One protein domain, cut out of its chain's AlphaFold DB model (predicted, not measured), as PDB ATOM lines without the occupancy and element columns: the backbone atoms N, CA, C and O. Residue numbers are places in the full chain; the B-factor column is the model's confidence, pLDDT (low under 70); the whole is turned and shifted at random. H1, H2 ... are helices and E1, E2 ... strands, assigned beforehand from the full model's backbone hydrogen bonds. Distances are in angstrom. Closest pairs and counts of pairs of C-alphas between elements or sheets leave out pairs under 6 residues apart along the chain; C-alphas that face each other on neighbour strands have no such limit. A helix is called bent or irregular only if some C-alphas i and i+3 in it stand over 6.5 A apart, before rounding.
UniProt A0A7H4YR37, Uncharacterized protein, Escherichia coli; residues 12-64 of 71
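Overview. This is residues 12 to 64 of the 71 residues of an uncharacterized protein of Escherichia coli (UniProt A0A7H4YR37). Two small parts stand at the two ends of a loose, elongated shape: at one end the short helix H1 beside the three-residue strand E1, at the other the hairpin of E2 and E3. The short irregular helix H2 lies between them along the length, with few contacts to either part. The printed part has 53 residues, with two named helices and three named strands in the order H1, E1, H2, E2, E3; the class is mixed, helices and strands, and the one sheet, E2 - E3, is antiparallel. The radius of gyration of the C-alphas is 12.6 A, and the spans are 36 by 22 by 18 A.

Along the chain. Begin at Ile 12 and go on to C-alpha 18 at (89.268, 127.953, 139.590), where H1, residues 18 to 25, begins; it measures 10.5 A. E1 is residues 29 to 31, 7.0 A. Find C-alpha 33 at (92.577, 138.885, 141.392); from there H2, residues 33 to 41, runs 14.1 A. E2 is residues 48 to 52, 13.6 A, and E3, residues 59 to 63, 13.2 A, ends at C-alpha 63 at (73.748, 143.234, 136.383).

Arrangement. Look first at residues 12 to 13, which pair, parallel, with residues 30 to 31 of E1; E1 pairs with no named strand. The closest C-alphas of H1 and E1 are those of Gln 22 and Val 29, 5.7 A apart. E1 and H2 meet only through their link. H2 is irregular, with C-alphas 34 and 37 8.5 A apart. The closest C-alphas of H2 and E3 are those of Leu 41 and Val 61, 7.7 A apart. E2 and E3 form a hairpin, antiparallel at 159 degrees, with N 49 and O 62 2.8 A apart and N 60 and O 51 2.8 A apart, within hydrogen-bond range. H1 is apart from H2, E2 and E3. In H1 every O i to N i+4 pair is within hydrogen-bond range; in H2, 3 of 5 are.

Size, cuts and confidence. The two C-alphas farthest apart, those of Glu 20 and Gly 55, are 37.1 A apart. The printed part has no cut, and no link is long. The mean pLDDT of the printed part is 94.4, and no printed residue is under 70.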
ATOM      1  N   ILE A  12      84.845 134.956 134.176       96.38
ATOM      2  CA  ILE A  12      85.723 135.569 135.172       96.38
ATOM      3  C   ILE A  12      85.075 135.381 136.536       96.38
ATOM      4  O   ILE A  12      83.973 135.866 136.779       96.38
ATOM      5  N   LEU A  13      85.754 134.658 137.417       96.44
ATOM      6  CA  LEU A  13      85.344 134.507 138.803       96.44
ATOM      7  C   LEU A  13      85.861 135.675 139.634       96.44
ATOM      8  O   LEU A  13      87.008 136.092 139.482       96.44
ATOM      9  N   VAL A  14      85.026 136.148 140.553       95.50
ATOM     10  CA  VAL A  14      85.424 137.087 141.616       95.50
ATOM     11  C   VAL A  14      85.713 136.366 142.936       95.50
ATOM     12  O   VAL A  14      86.370 136.907 143.818       95.50
ATOM     13  N   GLN A  15      85.222 135.131 143.070       91.69
ATOM     14  CA  GLN A  15      85.402 134.254 144.225       91.69
ATOM     15  C   GLN A  15      85.238 132.782 143.816       91.69
ATOM     16  O   GLN A  15      84.708 132.489 142.743       91.69
ATOM     17  N   GLY A  16      85.662 131.863 144.685       91.12
ATOM     18  CA  GLY A  16      85.563 130.416 144.469       91.12
ATOM     19  C   GLY A  16      86.813 129.782 143.849       91.12
ATOM     20  O   GLY A  16      87.823 130.442 143.605       91.12
ATOM     21  N   SER A  17      86.749 128.467 143.632       92.50
ATOM     22  CA  SER A  17      87.867 127.645 143.160       92.50
ATOM     23  C   SER A  17      87.920 127.586 141.629       92.50
ATOM     24  O   SER A  17      86.976 127.138 140.975       92.50
ATOM     25  N   ILE A  18      89.048 128.013 141.045       91.81
ATOM     26  CA  ILE A  18      89.268 127.953 139.590       91.81
ATOM     27  C   ILE A  18      89.246 126.497 139.089       91.81
ATOM     28  O   ILE A  18      88.482 126.229 138.161       91.81
ATOM     29  N   PRO A  19      90.000 125.536 139.674       93.38
ATOM     30  CA  PRO A  19      89.993 124.156 139.182       93.38
ATOM     31  C   PRO A  19      88.605 123.508 139.224       93.38
ATOM     32  O   PRO A  19      88.230 122.796 138.292       93.38
ATOM     33  N   GLU A  20      87.832 123.773 140.279       95.44
ATOM     34  CA  GLU A  20      86.477 123.233 140.421       95.44
ATOM     35  C   GLU A  20      85.538 123.793 139.354       95.44
ATOM     36  O   GLU A  20      84.844 123.017 138.697       95.44
ATOM     37  N   MET A  21      85.557 125.111 139.115       95.00
ATOM     38  CA  MET A  21      84.688 125.713 138.098       95.00
ATOM     39  C   MET A  21      85.117 125.407 136.670       95.00
ATOM     40  O   MET A  21      84.260 125.252 135.805       95.00
ATOM     41  N   GLN A  22      86.416 125.269 136.401       94.12
ATOM     42  CA  GLN A  22      86.867 124.791 135.095       94.12
ATOM     43  C   GLN A  22      86.331 123.388 134.806       94.12
ATOM     44  O   GLN A  22      85.879 123.128 133.694       94.12
ATOM     45  N   LYS A  23      86.351 122.501 135.810       95.19
ATOM     46  CA  LYS A  23      85.812 121.145 135.687       95.19
ATOM     47  C   LYS A  23      84.289 121.143 135.532       95.19
ATOM     48  O   LYS A  23      83.779 120.365 134.736       95.19
ATOM     49  N   SER A  24      83.564 121.969 136.288       95.31
ATOM     50  CA  SER A  24      82.093 121.975 136.264       95.31
ATOM     51  C   SER A  24      81.512 122.597 134.993       95.31
ATOM     52  O   SER A  24      80.493 122.124 134.502       95.31
ATOM     53  N   LEU A  25      82.163 123.631 134.453       91.25
ATOM     54  CA  LEU A  25      81.712 124.353 133.259       91.25
ATOM     55  C   LEU A  25      82.303 123.809 131.954       91.25
ATOM     56  O   LEU A  25      81.969 124.331 130.891       91.25
ATOM     57  N   ASP A  26      83.223 122.842 132.033       93.19
ATOM     58  CA  ASP A  26      84.026 122.350 130.901       93.19
ATOM     59  C   ASP A  26      84.576 123.501 130.036       93.19
ATOM     60  O   ASP A  26      84.501 123.530 128.810       93.19
ATOM     61  N   SER A  27      85.040 124.549 130.715       89.75
ATOM     62  CA  SER A  27      85.375 125.828 130.097       89.75
ATOM     63  C   SER A  27      86.616 126.421 130.737       89.75
ATOM     64  O   SER A  27      86.927 126.199 131.909       89.75
ATOM     65  N   ARG A  28      87.344 127.239 129.970       91.69
ATOM     66  CA  ARG A  28      88.412 128.056 130.544       91.69
ATOM     67  C   ARG A  28      87.798 129.145 131.418       91.69
ATOM     68  O   ARG A  28      86.953 129.913 130.964       91.69
ATOM     69  N   VAL A  29      88.298 129.238 132.642       94.50
ATOM     70  CA  VAL A  29      87.875 130.223 133.633       94.50
ATOM     71  C   VAL A  29      89.067 131.099 134.007       94.50
ATOM     72  O   VAL A  29      90.203 130.629 134.073       94.50
ATOM     73  N   TYR A  30      88.803 132.382 134.215       95.12
ATOM     74  CA  TYR A  30      89.749 133.396 134.667       95.12
ATOM     75  C   TYR A  30      89.331 133.898 136.051       95.12
ATOM     76  O   TYR A  30      88.223 133.619 136.506       95.12
ATOM     77  N   PHE A  31      90.197 134.658 136.717       96.56
ATOM     78  CA  PHE A  31      89.920 135.187 138.049       96.56
ATOM     79  C   PHE A  31      90.268 136.670 138.127       96.56
ATOM     80  O   PHE A  31      91.338 137.080 137.671       96.56
ATOM     81  N   ASP A  32      89.375 137.462 138.708       96.94
ATOM     82  CA  ASP A  32      89.619 138.869 139.001       96.94
ATOM     83  C   ASP A  32      90.395 139.001 140.314       96.94
ATOM     84  O   ASP A  32      89.840 139.194 141.398       96.94
ATOM     85  N   GLN A  33      91.711 138.825 140.224       93.00
ATOM     86  CA  GLN A  33      92.577 138.885 141.392       93.00
ATOM     87  C   GLN A  33      92.534 140.286 142.015       93.00
ATOM     88  O   GLN A  33      92.849 141.279 141.362       93.00
ATOM     89  N   ASN A  34      92.169 140.345 143.298       94.00
ATOM     90  CA  ASN A  34      92.012 141.579 144.074       94.00
ATOM     91  C   ASN A  34      90.954 142.560 143.526       94.00
ATOM     92  O   ASN A  34      90.986 143.735 143.881       94.00
ATOM     93  N   GLY A  35      90.023 142.110 142.673       95.81
ATOM     94  CA  GLY A  35      88.908 142.941 142.198       95.81
ATOM     95  C   GLY A  35      89.298 144.068 141.230       95.81
ATOM     96  O   GLY A  35      88.551 145.037 141.083       95.81
ATOM     97  N   VAL A  36      90.471 143.986 140.588       97.44
ATOM     98  CA  VAL A  36      90.991 145.036 139.693       97.44
ATOM     99  C   VAL A  36      90.054 145.284 138.512       97.44
ATOM    100  O   VAL A  36      89.862 146.433 138.105       97.44
ATOM    101  N   LEU A  37      89.482 144.228 137.934       96.56
ATOM    102  CA  LEU A  37      88.566 144.353 136.807       96.56
ATOM    103  C   LEU A  37      87.228 144.940 137.258       96.56
ATOM    104  O   LEU A  37      86.739 145.869 136.616       96.56
ATOM    105  N   CYS A  38      86.678 144.451 138.372       97.56
ATOM    106  CA  CYS A  38      85.434 144.964 138.938       97.56
ATOM    107  C   CYS A  38      85.537 146.463 139.247       97.56
ATOM    108  O   CYS A  38      84.684 147.235 138.813       97.56
ATOM    109  N   GLN A  39      86.634 146.902 139.876       97.50
ATOM    110  CA  GLN A  39      86.879 148.320 140.155       97.50
ATOM    111  C   GLN A  39      86.944 149.160 138.872       97.50
ATOM    112  O   GLN A  39      86.341 150.228 138.796       97.50
ATOM    113  N   ARG A  40      87.674 148.695 137.850       96.75
ATOM    114  CA  ARG A  40      87.848 149.440 136.590       96.75
ATOM    115  C   ARG A  40      86.566 149.545 135.772       96.75
ATOM    116  O   ARG A  40      86.393 150.529 135.061       96.75
ATOM    117  N   LEU A  41      85.711 148.528 135.838       96.19
ATOM    118  CA  LEU A  41      84.453 148.475 135.093       96.19
ATOM    119  C   LEU A  41      83.254 149.001 135.892       96.19
ATOM    120  O   LEU A  41      82.155 149.036 135.346       96.19
ATOM    121  N   GLY A  42      83.447 149.408 137.150       96.44
ATOM    122  CA  GLY A  42      82.356 149.860 138.014       96.44
ATOM    123  C   GLY A  42      81.353 148.751 138.342       96.44
ATOM    124  O   GLY A  42      80.161 149.018 138.436       96.44
ATOM    125  N   ILE A  43      81.820 147.506 138.464       97.19
ATOM    126  CA  ILE A  43      80.998 146.355 138.852       97.19
ATOM    127  C   ILE A  43      81.002 146.271 140.380       97.19
ATOM    128  O   ILE A  43      82.022 145.931 140.979       97.19
ATOM    129  N   ASP A  44      79.867 146.572 141.002       95.00
ATOM    130  CA  ASP A  44      79.653 146.532 142.455       95.00
ATOM    131  C   ASP A  44      78.798 145.336 142.912       95.00
ATOM    132  O   ASP A  44      78.829 144.960 144.085       95.00
ATOM    133  N   GLN A  45      78.097 144.683 141.984       92.81
ATOM    134  CA  GLN A  45      77.335 143.461 142.216       92.81
ATOM    135  C   GLN A  45      77.611 142.404 141.138       92.81
ATOM    136  O   GLN A  45      77.865 142.706 139.971       92.81
ATOM    137  N   VAL A  46      77.535 141.134 141.536       93.75
ATOM    138  CA  VAL A  46      77.674 139.967 140.655       93.75
ATOM    139  C   VAL A  46      76.450 139.052 140.799       93.75
ATOM    140  O   VAL A  46      75.870 139.014 141.885       93.75
ATOM    141  N   PRO A  47      76.068 138.282 139.760       95.19
ATOM    142  CA  PRO A  47      76.708 138.183 138.443       95.19
ATOM    143  C   PRO A  47      76.487 139.415 137.549       95.19
ATOM    144  O   PRO A  47      75.431 140.042 137.566       95.19
ATOM    145  N   ALA A  48      77.494 139.743 136.734       96.44
ATOM    146  CA  ALA A  48      77.447 140.838 135.766       96.44
ATOM    147  C   ALA A  48      77.893 140.363 134.375       96.44
ATOM    148  O   ALA A  48      78.798 139.535 134.250       96.44
ATOM    149  N   ARG A  49      77.277 140.908 133.323       95.88
ATOM    150  CA  ARG A  49      77.669 140.717 131.922       95.88
ATOM    151  C   ARG A  49      78.297 141.994 131.385       95.88
ATOM    152  O   ARG A  49      77.721 143.069 131.513       95.88
ATOM    153  N   VAL A  50      79.448 141.856 130.732       95.69
ATOM    154  CA  VAL A  50      80.136 142.956 130.048       95.69
ATOM    155  C   VAL A  50      80.164 142.664 128.553       95.69
ATOM    156  O   VAL A  50      80.632 141.604 128.140       95.69
ATOM    157  N   SER A  51      79.672 143.590 127.734       94.94
ATOM    158  CA  SER A  51      79.648 143.453 126.272       94.94
ATOM    159  C   SER A  51      80.086 144.737 125.577       94.94
ATOM    160  O   SER A  51      79.827 145.831 126.074       94.94
ATOM    161  N   ALA A  52      80.699 144.623 124.400       91.62
ATOM    162  CA  ALA A  52      80.944 145.784 123.549       91.62
ATOM    163  C   ALA A  52      79.619 146.365 123.032       91.62
ATOM    164  O   ALA A  52      78.702 145.614 122.692       91.62
ATOM    165  N   VAL A  53      79.530 147.691 122.942       91.88
ATOM    166  CA  VAL A  53      78.427 148.364 122.248       91.88
ATOM    167  C   VAL A  53      78.770 148.429 120.751       91.88
ATOM    168  O   VAL A  53      79.810 148.988 120.397       91.88
ATOM    169  N   PRO A  54      77.956 147.844 119.847       89.06
ATOM    170  CA  PRO A  54      78.253 147.861 118.415       89.06
ATOM    171  C   PRO A  54      78.397 149.287 117.873       89.06
ATOM    172  O   PRO A  54      77.499 150.107 118.032       89.06
ATOM    173  N   GLY A  55      79.521 149.566 117.206       91.25
ATOM    174  CA  GLY A  55      79.799 150.881 116.617       91.25
ATOM    175  C   GLY A  55      80.287 151.946 117.606       91.25
ATOM    176  O   GLY A  55      80.482 153.086 117.197       91.25
ATOM    177  N   ASP A  56      80.524 151.586 118.869       90.38
ATOM    178  CA  ASP A  56      80.974 152.505 119.914       90.38
ATOM    179  C   ASP A  56      82.270 152.008 120.590       90.38
ATOM    180  O   ASP A  56      82.692 150.861 120.430       90.38
ATOM    181  N   ARG A  57      82.938 152.888 121.341       91.19
ATOM    182  CA  ARG A  57      84.131 152.599 122.152       91.19
ATOM    183  C   ARG A  57      83.797 152.242 123.603       91.19
ATOM    184  O   ARG A  57      84.707 151.905 124.360       91.19
ATOM    185  N   PHE A  58      82.529 152.323 123.995       92.31
ATOM    186  CA  PHE A  58      82.083 151.992 125.344       92.31
ATOM    187  C   PHE A  58      81.783 150.498 125.522       92.31
ATOM    188  O   PHE A  58      81.373 149.786 124.600       92.31
ATOM    189  N   LEU A  59      81.960 150.035 126.760       94.75
ATOM    190  CA  LEU A  59      81.471 148.744 127.225       94.75
ATOM    191  C   LEU A  59      80.131 148.947 127.932       94.75
ATOM    192  O   LEU A  59      79.960 149.899 128.691       94.75
ATOM    193  N   LYS A  60      79.196 148.026 127.707       95.62
ATOM    194  CA  LYS A  60      77.955 147.916 128.470       95.62
ATOM    195  C   LYS A  60      78.171 146.932 129.613       95.62
ATOM    196  O   LYS A  60      78.632 145.819 129.364       95.62
ATOM    197  N   VAL A  61      77.799 147.331 130.825       96.81
ATOM    198  CA  VAL A  61      77.731 146.462 132.005       96.81
ATOM    199  C   VAL A  61      76.260 146.248 132.351       96.81
ATOM    200  O   VAL A  61      75.494 147.203 132.433       96.81
ATOM    201  N   GLU A  62      75.858 144.992 132.513       96.75
ATOM    202  CA  GLU A  62      74.507 144.600 132.909       96.75
ATOM    203  C   GLU A  62      74.583 143.704 134.138       96.75
ATOM    204  O   GLU A  62      75.261 142.677 134.117       96.75
ATOM    205  N   PHE A  63      73.865 144.067 135.195       95.25
ATOM    206  CA  PHE A  63      73.748 143.234 136.383       95.25
ATOM    207  C   PHE A  63      72.623 142.228 136.198       95.25
ATOM    208  O   PHE A  63      71.499 142.587 135.845       95.25
ATOM    209  N   ILE A  64      72.943 140.957 136.408       93.12
ATOM    210  CA  ILE A  64      71.990 139.865 136.278       93.12
ATOM    211  C   ILE A  64      71.431 139.616 137.681       93.12
ATOM    212  O   ILE A  64      72.219 139.346 138.593       93.12
TER     213      ILE A  64